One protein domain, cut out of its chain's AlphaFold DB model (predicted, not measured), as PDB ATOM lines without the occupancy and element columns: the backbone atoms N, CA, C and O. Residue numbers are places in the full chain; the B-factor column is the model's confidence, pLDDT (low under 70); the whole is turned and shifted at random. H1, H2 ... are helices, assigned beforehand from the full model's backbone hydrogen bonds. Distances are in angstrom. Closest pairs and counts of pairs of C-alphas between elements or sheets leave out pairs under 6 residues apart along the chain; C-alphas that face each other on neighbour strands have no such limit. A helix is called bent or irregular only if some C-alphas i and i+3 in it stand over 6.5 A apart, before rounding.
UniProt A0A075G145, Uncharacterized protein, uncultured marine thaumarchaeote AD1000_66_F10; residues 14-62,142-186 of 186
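Overview. This is residues 14 to 62 and 142 to 186 of the 186 residues of an uncharacterized protein of uncultured marine thaumarchaeote AD1000_66_F10 (UniProt A0A075G145). Little regular structure: a long loop of chain in which H1 and H2 run outward nearly in line and residues 40 to 62 fold back past H1, with H3 and the mostly unnamed rest toward the other end. Residues 181 to 186 stick out as a tail. The printed part has 94 residues, 23 of them in the named helices H1, H2 and H3, in that order, with no named strand: all helix. It is only just loose, close to extended, with a radius of gyration of the C-alphas of 18.5 A, and spans 59 by 36 by 25 A.

Arrangement. H1, residues 22 to 32, and H2, residues 35 to 39, meet only through their tight link. H3, residues 162 to 168, is apart from both. Every O i to N i+4 pair is within hydrogen-bond range in H1 and H3; H2 has 0 of 1, and 1 of 2 O i to N i+3 pairs.

Along the chain. H1, 15.5 A long, begins at C-alpha 22 (6.007, -34.270, -25.238). H2 measures 8.9 A and is irregular: C-alphas 36 and 39 are 7.6 A apart. H3, 10.1 A, ends at C-alpha 168 (7.060, -23.337, -36.040).

Size, cuts and confidence. The C-alphas farthest apart, of Ser 47 and Asp 186, are 61.9 A apart. Residues 63 to 141 are not printed; C-alphas 62 and 142 are 7.5 A apart across this cut. The model's pLDDT is under 70 in residues 150 to 156 and 175 to 186.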
ATOM      1  N   VAL A  14      -6.074 -16.257 -32.391       81.75
ATOM      2  CA  VAL A  14      -5.524 -16.497 -31.055       81.75
ATOM      3  C   VAL A  14      -4.922 -17.895 -31.040       81.75
ATOM      4  O   VAL A  14      -5.524 -18.842 -31.536       81.75
ATOM      5  N   VAL A  15      -3.725 -18.019 -30.478       84.62
ATOM      6  CA  VAL A  15      -3.068 -19.311 -30.267       84.62
ATOM      7  C   VAL A  15      -3.033 -19.558 -28.772       84.62
ATOM      8  O   VAL A  15      -2.677 -18.663 -28.004       84.62
ATOM      9  N   LEU A  16      -3.426 -20.757 -28.359       83.44
ATOM     10  CA  LEU A  16      -3.312 -21.176 -26.970       83.44
ATOM     11  C   LEU A  16      -1.931 -21.776 -26.735       83.44
ATOM     12  O   LEU A  16      -1.412 -22.495 -27.590       83.44
ATOM     13  N   ARG A  17      -1.335 -21.490 -25.578       79.56
ATOM     14  CA  ARG A  17      -0.084 -22.136 -25.180       79.56
ATOM     15  C   ARG A  17      -0.325 -23.634 -24.985       79.56
ATOM     16  O   ARG A  17      -1.338 -24.005 -24.384       79.56
ATOM     17  N   PRO A  18       0.593 -24.493 -25.449       76.56
ATOM     18  CA  PRO A  18       0.508 -25.914 -25.175       76.56
ATOM     19  C   PRO A  18       0.700 -26.127 -23.670       76.56
ATOM     20  O   PRO A  18       1.712 -25.730 -23.102       76.56
ATOM     21  N   LEU A  19      -0.311 -26.711 -23.028       75.44
ATOM     22  CA  LEU A  19      -0.269 -27.094 -21.612       75.44
ATOM     23  C   LEU A  19       0.396 -28.454 -21.399       75.44
ATOM     24  O   LEU A  19       0.780 -28.757 -20.282       75.44
ATOM     25  N   LEU A  20       0.472 -29.257 -22.460       82.62
ATOM     26  CA  LEU A  20       1.005 -30.608 -22.450       82.62
ATOM     27  C   LEU A  20       2.301 -30.618 -23.255       82.62
ATOM     28  O   LEU A  20       2.290 -30.277 -24.445       82.62
ATOM     29  N   ASP A  21       3.395 -31.008 -22.615       83.12
ATOM     30  CA  ASP A  21       4.655 -31.249 -23.308       83.12
ATOM     31  C   ASP A  21       4.739 -32.685 -23.861       83.12
ATOM     32  O   ASP A  21       3.837 -33.515 -23.707       83.12
ATOM     33  N   SER A  22       5.817 -32.969 -24.592       83.38
ATOM     34  CA  SER A  22       6.007 -34.270 -25.238       83.38
ATOM     35  C   SER A  22       6.205 -35.410 -24.234       83.38
ATOM     36  O   SER A  22       5.807 -36.546 -24.518       83.38
ATOM     37  N   ASP A  23       6.802 -35.136 -23.076       87.81
ATOM     38  CA  ASP A  23       7.140 -36.156 -22.085       87.81
ATOM     39  C   ASP A  23       5.894 -36.544 -21.292       87.81
ATOM     40  O   ASP A  23       5.583 -37.732 -21.160       87.81
ATOM     41  N   GLU A  24       5.105 -35.558 -20.868       89.81
ATOM     42  CA  GLU A  24       3.794 -35.766 -20.260       89.81
ATOM     43  C   GLU A  24       2.852 -36.511 -21.213       89.81
ATOM     44  O   GLU A  24       2.212 -37.494 -20.822       89.81
ATOM     45  N   ALA A  25       2.801 -36.113 -22.490       89.88
ATOM     46  CA  ALA A  25       2.015 -36.819 -23.501       89.88
ATOM     47  C   ALA A  25       2.442 -38.288 -23.630       89.88
ATOM     48  O   ALA A  25       1.594 -39.187 -23.699       89.88
ATOM     49  N   SER A  26       3.753 -38.537 -23.614       90.75
ATOM     50  CA  SER A  26       4.325 -39.881 -23.679       90.75
ATOM     51  C   SER A  26       3.936 -40.721 -22.473       90.75
ATOM     52  O   SER A  26       3.450 -41.838 -22.646       90.75
ATOM     53  N   GLN A  27       4.037 -40.178 -21.261       91.56
ATOM     54  CA  GLN A  27       3.635 -40.875 -20.036       91.56
ATOM     55  C   GLN A  27       2.138 -41.210 -20.024       91.56
ATOM     56  O   GLN A  27       1.747 -42.327 -19.659       91.56
ATOM     57  N   ILE A  28       1.281 -40.282 -20.464       91.31
ATOM     58  CA  ILE A  28      -0.167 -40.510 -20.550       91.31
ATOM     59  C   ILE A  28      -0.467 -41.658 -21.516       91.31
ATOM     60  O   ILE A  28      -1.209 -42.581 -21.157       91.31
ATOM     61  N   ILE A  29       0.114 -41.630 -22.717       91.25
ATOM     62  CA  ILE A  29      -0.104 -42.662 -23.736       91.25
ATOM     63  C   ILE A  29       0.433 -44.009 -23.247       91.25
ATOM     64  O   ILE A  29      -0.289 -45.006 -23.286       91.25
ATOM     65  N   GLU A  30       1.640 -44.035 -22.693       91.56
ATOM     66  CA  GLU A  30       2.289 -45.232 -22.159       91.56
ATOM     67  C   GLU A  30       1.475 -45.870 -21.019       91.56
ATOM     68  O   GLU A  30       1.280 -47.092 -20.964       91.56
ATOM     69  N   SER A  31       0.896 -45.052 -20.133       91.00
ATOM     70  CA  SER A  31       0.047 -45.534 -19.038       91.00
ATOM     71  C   SER A  31      -1.236 -46.213 -19.540       91.00
ATOM     72  O   SER A  31      -1.703 -47.176 -18.915       91.00
ATOM     73  N   ARG A  32      -1.763 -45.762 -20.688       90.00
ATOM     74  CA  ARG A  32      -3.043 -46.179 -21.280       90.00
ATOM     75  C   ARG A  32      -2.903 -47.085 -22.503       90.00
ATOM     76  O   ARG A  32      -3.932 -47.530 -23.008       90.00
ATOM     77  N   LYS A  33      -1.700 -47.420 -22.967       91.00
ATOM     78  CA  LYS A  33      -1.490 -48.122 -24.251       91.00
ATOM     79  C   LYS A  33      -2.199 -49.471 -24.379       91.00
ATOM     80  O   LYS A  33      -2.600 -49.858 -25.469       91.00
ATOM     81  N   THR A  34      -2.444 -50.168 -23.267       92.38
ATOM     82  CA  THR A  34      -3.185 -51.441 -23.287       92.38
ATOM     83  C   THR A  34      -4.709 -51.264 -23.218       92.38
ATOM     84  O   THR A  34      -5.447 -52.235 -23.366       92.38
ATOM     85  N   SER A  35      -5.218 -50.047 -22.987       88.06
ATOM     86  CA  SER A  35      -6.656 -49.778 -22.801       88.06
ATOM     87  C   SER A  35      -7.494 -50.061 -24.050       88.06
ATOM     88  O   SER A  35      -8.615 -50.551 -23.922       88.06
ATOM     89  N   LEU A  36      -6.931 -49.845 -25.243       83.88
ATOM     90  CA  LEU A  36      -7.595 -50.110 -26.525       83.88
ATOM     91  C   LEU A  36      -7.900 -51.601 -26.733       83.88
ATOM     92  O   LEU A  36      -8.876 -51.951 -27.389       83.88
ATOM     93  N   PHE A  37      -7.130 -52.485 -26.095       89.62
ATOM     94  CA  PHE A  37      -7.290 -53.937 -26.187       89.62
ATOM     95  C   PHE A  37      -8.264 -54.510 -25.152       89.62
ATOM     96  O   PHE A  37      -8.364 -55.722 -25.003       89.62
ATOM     97  N   ARG A  38      -9.009 -53.666 -24.422       84.12
ATOM     98  CA  ARG A  38      -9.932 -54.121 -23.364       84.12
ATOM     99  C   ARG A  38     -11.002 -55.103 -23.861       84.12
ATOM    100  O   ARG A  38     -11.510 -55.875 -23.060       84.12
ATOM    101  N   LYS A  39     -11.351 -55.059 -25.150       88.38
ATOM    102  CA  LYS A  39     -12.346 -55.949 -25.771       88.38
ATOM    103  C   LYS A  39     -11.770 -57.288 -26.253       88.38
ATOM    104  O   LYS A  39     -12.544 -58.144 -26.665       88.38
ATOM    105  N   MET A  40     -10.448 -57.471 -26.243       88.62
ATOM    106  CA  MET A  40      -9.840 -58.749 -26.622       88.62
ATOM    107  C   MET A  40      -9.999 -59.778 -25.501       88.62
ATOM    108  O   MET A  40      -9.891 -59.439 -24.325       88.62
ATOM    109  N   LEU A  41     -10.199 -61.042 -25.889       85.12
ATOM    110  CA  LEU A  41     -10.257 -62.194 -24.978       85.12
ATOM    111  C   LEU A  41      -9.019 -62.279 -24.078       85.12
ATOM    112  O   LEU A  41      -9.136 -62.555 -22.888       85.12
ATOM    113  N   GLN A  42      -7.841 -61.999 -24.640       87.75
ATOM    114  CA  GLN A  42      -6.601 -61.850 -23.890       87.75
ATOM    115  C   GLN A  42      -6.038 -60.457 -24.128       87.75
ATOM    116  O   GLN A  42      -5.674 -60.087 -25.245       87.75
ATOM    117  N   LYS A  43      -5.991 -59.666 -23.060       91.31
ATOM    118  CA  LYS A  43      -5.418 -58.327 -23.092       91.31
ATOM    119  C   LYS A  43      -3.885 -58.432 -23.030       91.31
ATOM    120  O   LYS A  43      -3.383 -58.998 -22.058       91.31
ATOM    121  N   PRO A  44      -3.144 -57.847 -23.987       92.00
ATOM    122  CA  PRO A  44      -1.687 -57.878 -23.981       92.00
ATOM    123  C   PRO A  44      -1.109 -57.120 -22.781       92.00
ATOM    124  O   PRO A  44      -1.687 -56.138 -22.281       92.00
ATOM    125  N   LYS A  45       0.062 -57.566 -22.324       90.31
ATOM    126  CA  LYS A  45       0.833 -56.898 -21.271       90.31
ATOM    127  C   LYS A  45       1.393 -55.576 -21.790       90.31
ATOM    128  O   LYS A  45       1.581 -55.372 -22.987       90.31
ATOM    129  N   LYS A  46       1.726 -54.657 -20.877       89.81
ATOM    130  CA  LYS A  46       2.350 -53.379 -21.262       89.81
ATOM    131  C   LYS A  46       3.677 -53.582 -22.003       89.81
ATOM    132  O   LYS A  46       3.950 -52.826 -22.918       89.81
ATOM    133  N   SER A  47       4.470 -54.589 -21.654       89.81
ATOM    134  CA  SER A  47       5.740 -54.890 -22.332       89.81
ATOM    135  C   SER A  47       5.579 -55.377 -23.776       89.81
ATOM    136  O   SER A  47       6.534 -55.334 -24.535       89.81
ATOM    137  N   GLU A  48       4.396 -55.854 -24.165       90.88
ATOM    138  CA  GLU A  48       4.135 -56.395 -25.509       90.88
ATOM    139  C   GLU A  48       3.652 -55.309 -26.480       90.88
ATOM    140  O   GLU A  48       3.732 -55.463 -27.696       90.88
ATOM    141  N   VAL A  49       3.170 -54.183 -25.949       92.25
ATOM    142  CA  VAL A  49       2.647 -53.065 -26.735       92.25
ATOM    143  C   VAL A  49       3.674 -51.944 -26.745       92.25
ATOM    144  O   VAL A  49       3.987 -51.384 -25.699       92.25
ATOM    145  N   HIS A  50       4.156 -51.565 -27.923       91.50
ATOM    146  CA  HIS A  50       5.140 -50.497 -28.081       91.50
ATOM    147  C   HIS A  50       4.508 -49.289 -28.769       91.50
ATOM    148  O   HIS A  50       3.794 -49.430 -29.763       91.50
ATOM    149  N   VAL A  51       4.761 -48.094 -28.237       90.06
ATOM    150  CA  VAL A  51       4.346 -46.842 -28.873       90.06
ATOM    151  C   VAL A  51       5.400 -46.479 -29.913       90.06
ATOM    152  O   VAL A  51       6.537 -46.189 -29.564       90.06
ATOM    153  N   HIS A  52       5.040 -46.524 -31.196       90.69
ATOM    154  CA  HIS A  52       5.988 -46.247 -32.277       90.69
ATOM    155  C   HIS A  52       6.321 -44.754 -32.408       90.69
ATOM    156  O   HIS A  52       7.476 -44.383 -32.582       90.69
ATOM    157  N   SER A  53       5.307 -43.888 -32.346       88.56
ATOM    158  CA  SER A  53       5.502 -42.438 -32.389       88.56
ATOM    159  C   SER A  53       4.320 -41.709 -31.766       88.56
ATOM    160  O   SER A  53       3.194 -42.212 -31.767       88.56
ATOM    161  N   ILE A  54       4.585 -40.509 -31.255       87.69
ATOM    162  CA  ILE A  54       3.578 -39.585 -30.741       87.69
ATOM    163  C   ILE A  54       3.765 -38.269 -31.483       87.69
ATOM    164  O   ILE A  54       4.873 -37.745 -31.574       87.69
ATOM    165  N   LYS A  55       2.674 -37.742 -32.036       86.12
ATOM    166  CA  LYS A  55       2.644 -36.429 -32.676       86.12
ATOM    167  C   LYS A  55       1.524 -35.615 -32.052       86.12
ATOM    168  O   LYS A  55       0.369 -36.036 -32.072       86.12
ATOM    169  N   LEU A  56       1.879 -34.461 -31.501       83.44
ATOM    170  CA  LEU A  56       0.930 -33.502 -30.952       83.44
ATOM    171  C   LEU A  56       0.476 -32.554 -32.059       83.44
ATOM    172  O   LEU A  56       1.293 -32.079 -32.847       83.44
ATOM    173  N   PHE A  57      -0.828 -32.293 -32.107       82.38
ATOM    174  CA  PHE A  57      -1.436 -31.394 -33.080       82.38
ATOM    175  C   PHE A  57      -2.218 -30.296 -32.372       82.38
ATOM    176  O   PHE A  57      -2.921 -30.562 -31.398       82.38
ATOM    177  N   TYR A  58      -2.143 -29.081 -32.909       80.81
ATOM    178  CA  TYR A  58      -3.082 -28.024 -32.572       80.81
ATOM    179  C   TYR A  58      -4.419 -28.302 -33.247       80.81
ATOM    180  O   TYR A  58      -4.493 -28.536 -34.459       80.81
ATOM    181  N   GLU A  59      -5.472 -28.240 -32.444       79.81
ATOM    182  CA  GLU A  59      -6.845 -28.265 -32.913       79.81
ATOM    183  C   GLU A  59      -7.386 -26.838 -32.957       79.81
ATOM    184  O   GLU A  59      -7.205 -26.057 -32.022       79.81
ATOM    185  N   ALA A  60      -7.998 -26.489 -34.083       81.44
ATOM    186  CA  ALA A  60      -8.503 -25.153 -34.321       81.44
ATOM    187  C   ALA A  60      -9.990 -25.074 -33.968       81.44
ATOM    188  O   ALA A  60     -10.791 -25.888 -34.429       81.44
ATOM    189  N   PHE A  61     -10.356 -24.036 -33.222       83.06
ATOM    190  CA  PHE A  61     -11.731 -23.722 -32.839       83.06
ATOM    191  C   PHE A  61     -12.112 -22.357 -33.403       83.06
ATOM    192  O   PHE A  61     -11.262 -21.471 -33.508       83.06
ATOM    193  N   LEU A  62     -13.372 -22.194 -33.789       85.69
ATOM    194  CA  LEU A  62     -13.923 -20.900 -34.180       85.69
ATOM    195  C   LEU A  62     -14.712 -20.343 -33.001       85.69
ATOM    196  O   LEU A  62     -15.567 -21.040 -32.470       85.69
ATOM    197  N   HIS A 142     -13.501 -27.984 -34.988       80.44
ATOM    198  CA  HIS A 142     -13.016 -28.055 -36.364       80.44
ATOM    199  C   HIS A 142     -13.979 -28.769 -37.336       80.44
ATOM    200  O   HIS A 142     -13.768 -28.706 -38.550       80.44
ATOM    201  N   HIS A 143     -15.018 -29.436 -36.823       82.75
ATOM    202  CA  HIS A 143     -16.096 -30.048 -37.596       82.75
ATOM    203  C   HIS A 143     -17.327 -29.138 -37.727       82.75
ATOM    204  O   HIS A 143     -18.268 -29.502 -38.431       82.75
ATOM    205  N   GLY A 144     -17.333 -27.968 -37.082       84.56
ATOM    206  CA  GLY A 144     -18.469 -27.047 -37.070       84.56
ATOM    207  C   GLY A 144     -19.537 -27.396 -36.040       84.56
ATOM    208  O   GLY A 144     -20.630 -26.836 -36.087       84.56
ATOM    209  N   LYS A 145     -19.258 -28.314 -35.110       87.94
ATOM    210  CA  LYS A 145     -20.174 -28.619 -34.015       87.94
ATOM    211  C   LYS A 145     -20.000 -27.577 -32.920       87.94
ATOM    212  O   LYS A 145     -18.876 -27.287 -32.516       87.94
ATOM    213  N   GLU A 146     -21.113 -27.050 -32.417       90.00
ATOM    214  CA  GLU A 146     -21.091 -26.160 -31.262       90.00
ATOM    215  C   GLU A 146     -20.498 -26.881 -30.045       90.00
ATOM    216  O   GLU A 146     -20.866 -28.017 -29.716       90.00
ATOM    217  N   ILE A 147     -19.566 -26.214 -29.376       88.06
ATOM    218  CA  ILE A 147     -18.914 -26.709 -28.175       88.06
ATOM    219  C   ILE A 147     -18.971 -25.667 -27.070       88.06
ATOM    220  O   ILE A 147     -18.876 -24.461 -27.286       88.06
ATOM    221  N   LYS A 148     -19.012 -26.157 -25.834       86.31
ATOM    222  CA  LYS A 148     -18.661 -25.326 -24.690       86.31
ATOM    223  C   LYS A 148     -17.148 -25.170 -24.677       86.31
ATOM    224  O   LYS A 148     -16.451 -26.178 -24.539       86.31
ATOM    225  N   MET A 149     -16.647 -23.938 -24.794       76.19
ATOM    226  CA  MET A 149     -15.203 -23.703 -24.759       76.19
ATOM    227  C   MET A 149     -14.603 -24.305 -23.482       76.19
ATOM    228  O   MET A 149     -14.995 -23.915 -22.377       76.19
ATOM    229  N   PRO A 150     -13.662 -25.262 -23.605       67.50
ATOM    230  CA  PRO A 150     -13.088 -25.945 -22.448       67.50
ATOM    231  C   PRO A 150     -12.155 -25.036 -21.636       67.50
ATOM    232  O   PRO A 150     -11.788 -25.371 -20.510       67.50
ATOM    233  N   TYR A 151     -11.800 -23.870 -22.178       68.25
ATOM    234  CA  TYR A 151     -10.937 -22.887 -21.545       68.25
ATOM    235  C   TYR A 151     -11.702 -21.580 -21.372       68.25
ATOM    236  O   TYR A 151     -12.272 -21.058 -22.326       68.25
ATOM    237  N   LYS A 152     -11.660 -21.005 -20.165       61.00
ATOM    238  CA  LYS A 152     -11.928 -19.570 -20.022       61.00
ATOM    239  C   LYS A 152     -10.795 -18.835 -20.728       61.00
ATOM    240  O   LYS A 152      -9.633 -19.179 -20.489       61.00
ATOM    241  N   THR A 153     -11.119 -17.842 -21.553       57.91
ATOM    242  CA  THR A 153     -10.185 -16.967 -22.284       57.91
ATOM    243  C   THR A 153      -9.361 -16.112 -21.312       57.91
ATOM    244  O   THR A 153      -9.472 -14.894 -21.247       57.91
ATOM    245  N   SER A 154      -8.556 -16.755 -20.468       58.44
ATOM    246  CA  SER A 154      -7.644 -16.091 -19.549       58.44
ATOM    247  C   SER A 154      -6.359 -15.755 -20.297       58.44
ATOM    248  O   SER A 154      -5.808 -16.585 -21.024       58.44
ATOM    249  N   SER A 155      -5.851 -14.542 -20.094       61.94
ATOM    250  CA  SER A 155      -4.627 -14.038 -20.733       61.94
ATOM    251  C   SER A 155      -3.403 -14.942 -20.530       61.94
ATOM    252  O   SER A 155      -2.498 -14.952 -21.360       61.94
ATOM    253  N   LYS A 156      -3.388 -15.754 -19.463       69.12
ATOM    254  CA  LYS A 156      -2.323 -16.725 -19.164       69.12
ATOM    255  C   LYS A 156      -2.236 -17.865 -20.183       69.12
ATOM    256  O   LYS A 156      -1.142 -18.363 -20.423       69.12
ATOM    257  N   LEU A 157      -3.365 -18.269 -20.771       75.38
ATOM    258  CA  LEU A 157      -3.426 -19.349 -21.762       75.38
ATOM    259  C   LEU A 157      -3.172 -18.851 -23.186       75.38
ATOM    260  O   LEU A 157      -2.893 -19.656 -24.067       75.38
ATOM    261  N   ILE A 158      -3.241 -17.538 -23.408       80.94
ATOM    262  CA  ILE A 158      -2.998 -16.937 -24.714       80.94
ATOM    263  C   ILE A 158      -1.484 -16.830 -24.949       80.94
ATOM    264  O   ILE A 158      -0.712 -16.350 -24.109       80.94
ATOM    265  N   GLU A 159      -1.052 -17.321 -26.104       82.44
ATOM    266  CA  GLU A 159       0.298 -17.138 -26.619       82.44
ATOM    267  C   GLU A 159       0.523 -15.658 -26.954       82.44
ATOM    268  O   GLU A 159      -0.285 -15.028 -27.636       82.44
ATOM    269  N   SER A 160       1.635 -15.103 -26.480       84.44
ATOM    270  CA  SER A 160       1.979 -13.692 -26.694       84.44
ATOM    271  C   SER A 160       2.468 -13.430 -28.119       84.44
ATOM    272  O   SER A 160       2.313 -12.324 -28.631       84.44
ATOM    273  N   TYR A 161       3.023 -14.449 -28.786       83.56
ATOM    274  CA  TYR A 161       3.546 -14.347 -30.152       83.56
ATOM    275  C   TYR A 161       2.926 -15.396 -31.094       83.56
ATOM    276  O   TYR A 161       3.643 -16.247 -31.629       83.56
ATOM    277  N   PRO A 162       1.606 -15.330 -31.364       80.94
ATOM    278  CA  PRO A 162       0.872 -16.381 -32.073       80.94
ATOM    279  C   PRO A 162       1.439 -16.677 -33.469       80.94
ATOM    280  O   PRO A 162       1.542 -17.838 -33.855       80.94
ATOM    281  N   LYS A 163       1.889 -15.648 -34.203       82.19
ATOM    282  CA  LYS A 163       2.501 -15.810 -35.535       82.19
ATOM    283  C   LYS A 163       3.763 -16.678 -35.499       82.19
ATOM    284  O   LYS A 163       3.894 -17.589 -36.307       82.19
ATOM    285  N   ARG A 164       4.654 -16.444 -34.526       83.19
ATOM    286  CA  ARG A 164       5.903 -17.212 -34.371       83.19
ATOM    287  C   ARG A 164       5.619 -18.672 -34.032       83.19
ATOM    288  O   ARG A 164       6.287 -19.562 -34.547       83.19
ATOM    289  N   THR A 165       4.635 -18.919 -33.169       80.69
ATOM    290  CA  THR A 165       4.242 -20.282 -32.791       80.69
ATOM    291  C   THR A 165       3.646 -21.022 -33.982       80.69
ATOM    292  O   THR A 165       4.112 -22.114 -34.292       80.69
ATOM    293  N   LEU A 166       2.716 -20.400 -34.716       80.25
ATOM    294  CA  LEU A 166       2.117 -20.991 -35.918       80.25
ATOM    295  C   LEU A 166       3.144 -21.277 -37.015       80.25
ATOM    296  O   LEU A 166       3.029 -22.288 -37.697       80.25
ATOM    297  N   GLU A 167       4.160 -20.428 -37.184       82.31
ATOM    298  CA  GLU A 167       5.240 -20.681 -38.142       82.31
ATOM    299  C   GLU A 167       6.050 -21.932 -37.804       82.31
ATOM    300  O   GLU A 167       6.366 -22.717 -38.700       82.31
ATOM    301  N   LYS A 168       6.341 -22.149 -36.518       80.38
ATOM    302  CA  LYS A 168       7.060 -23.337 -36.040       80.38
ATOM    303  C   LYS A 168       6.214 -24.607 -36.122       80.38
ATOM    304  O   LYS A 168       6.767 -25.685 -36.313       80.38
ATOM    305  N   THR A 169       4.893 -24.494 -35.995       75.50
ATOM    306  CA  THR A 169       3.970 -25.640 -35.956       75.50
ATOM    307  C   THR A 169       3.114 -25.806 -37.206       75.50
ATOM    308  O   THR A 169       2.141 -26.551 -37.179       75.50
ATOM    309  N   LYS A 170       3.498 -25.214 -38.347       73.56
ATOM    310  CA  LYS A 170       2.756 -25.337 -39.623       73.56
ATOM    311  C   LYS A 170       2.392 -26.779 -39.999       73.56
ATOM    312  O   LYS A 170       1.328 -27.009 -40.557       73.56
ATOM    313  N   GLN A 171       3.258 -27.749 -39.695       72.06
ATOM    314  CA  GLN A 171       3.039 -29.169 -40.011       72.06
ATOM    315  C   GLN A 171       2.132 -29.899 -39.004       72.06
ATOM    316  O   GLN A 171       1.697 -31.019 -39.267       72.06
ATOM    317  N   THR A 172       1.854 -29.289 -37.852       73.06
ATOM    318  CA  THR A 172       1.085 -29.873 -36.745       73.06
ATOM    319  C   THR A 172      -0.165 -29.068 -36.392       73.06
ATOM    320  O   THR A 172      -0.801 -29.325 -35.375       73.06
ATOM    321  N   VAL A 173      -0.582 -28.127 -37.241       75.44
ATOM    322  CA  VAL A 173      -1.883 -27.455 -37.131       75.44
ATOM    323  C   VAL A 173      -2.886 -28.171 -38.031       75.44
ATOM    324  O   VAL A 173      -2.662 -28.314 -39.234       75.44
ATOM    325  N   LYS A 174      -4.008 -28.628 -37.465       72.62
ATOM    326  CA  LYS A 174      -5.124 -29.130 -38.275       72.62
ATOM    327  C   LYS A 174      -5.857 -27.951 -38.913       72.62
ATOM    328  O   LYS A 174      -6.353 -27.074 -38.211       72.62
ATOM    329  N   ASN A 175      -5.955 -27.954 -40.240       63.97
ATOM    330  CA  ASN A 175      -6.698 -26.928 -40.968       63.97
ATOM    331  C   ASN A 175      -8.207 -27.080 -40.740       63.97
ATOM    332  O   ASN A 175      -8.744 -28.186 -40.840       63.97
ATOM    333  N   GLN A 176      -8.894 -25.965 -40.494       61.94
ATOM    334  CA  GLN A 176     -10.356 -25.925 -40.494       61.94
ATOM    335  C   GLN A 176     -10.876 -25.970 -41.936       61.94
ATOM    336  O   GLN A 176     -10.374 -25.258 -42.803       61.94
ATOM    337  N   LYS A 177     -11.904 -26.786 -42.190       53.69
ATOM    338  CA  LYS A 177     -12.682 -26.788 -43.444       53.69
ATOM    339  C   LYS A 177     -14.068 -26.175 -43.215       53.69
ATOM    340  O   LYS A 177     -15.077 -26.757 -43.600       53.69
ATOM    341  N   LEU A 178     -14.132 -25.040 -42.527       52.41
ATOM    342  CA  LEU A 178     -15.396 -24.373 -42.226       52.41
ATOM    343  C   LEU A 178     -15.654 -23.262 -43.243       52.41
ATOM    344  O   LEU A 178     -14.886 -22.311 -43.341       52.41
ATOM    345  N   LEU A 179     -16.747 -23.405 -43.994       42.84
ATOM    346  CA  LEU A 179     -17.299 -22.377 -44.869       42.84
ATOM    347  C   LEU A 179     -18.606 -21.927 -44.219       42.84
ATOM    348  O   LEU A 179     -19.640 -22.576 -44.352       42.84
ATOM    349  N   MET A 180     -18.521 -20.886 -43.395       46.62
ATOM    350  CA  MET A 180     -19.665 -20.393 -42.639       46.62
ATOM    351  C   MET A 180     -20.466 -19.427 -43.516       46.62
ATOM    352  O   MET A 180     -20.011 -18.321 -43.795       46.62
ATOM    353  N   MET A 181     -21.655 -19.843 -43.959       36.97
ATOM    354  CA  MET A 181     -22.652 -18.927 -44.513       36.97
ATOM    355  C   MET A 181     -23.571 -18.486 -43.374       36.97
ATOM    356  O   MET A 181     -24.384 -19.271 -42.892       36.97
ATOM    357  N   LEU A 182     -23.422 -17.244 -42.912       40.66
ATOM    358  CA  LEU A 182     -24.368 -16.636 -41.980       40.66
ATOM    359  C   LEU A 182     -25.652 -16.305 -42.751       40.66
ATOM    360  O   LEU A 182     -25.720 -15.291 -43.438       40.66
ATOM    361  N   GLN A 183     -26.662 -17.171 -42.667       29.33
ATOM    362  CA  GLN A 183     -28.024 -16.811 -43.055       29.33
ATOM    363  C   GLN A 183     -28.734 -16.258 -41.820       29.33
ATOM    364  O   GLN A 183     -29.080 -17.010 -40.910       29.33
ATOM    365  N   TYR A 184     -28.927 -14.940 -41.786       33.06
ATOM    366  CA  TYR A 184     -29.877 -14.337 -40.859       33.06
ATOM    367  C   TYR A 184     -31.284 -14.779 -41.262       33.06
ATOM    368  O   TYR A 184     -31.648 -14.734 -42.438       33.06
ATOM    369  N   LYS A 185     -32.050 -15.259 -40.284       28.33
ATOM    370  CA  LYS A 185     -33.475 -15.530 -40.433       28.33
ATOM    371  C   LYS A 185     -34.192 -14.391 -39.718       28.33
ATOM    372  O   LYS A 185     -34.001 -14.249 -38.511       28.33
ATOM    373  N   ASP A 186     -34.893 -13.573 -40.498       34.16
ATOM    374  CA  ASP A 186     -35.760 -12.492 -40.012       34.16
ATOM    375  C   ASP A 186     -36.896 -13.031 -39.124       34.16
ATOM    376  O   ASP A 186     -37.376 -14.165 -39.390       34.16
TER     377      ASP A 186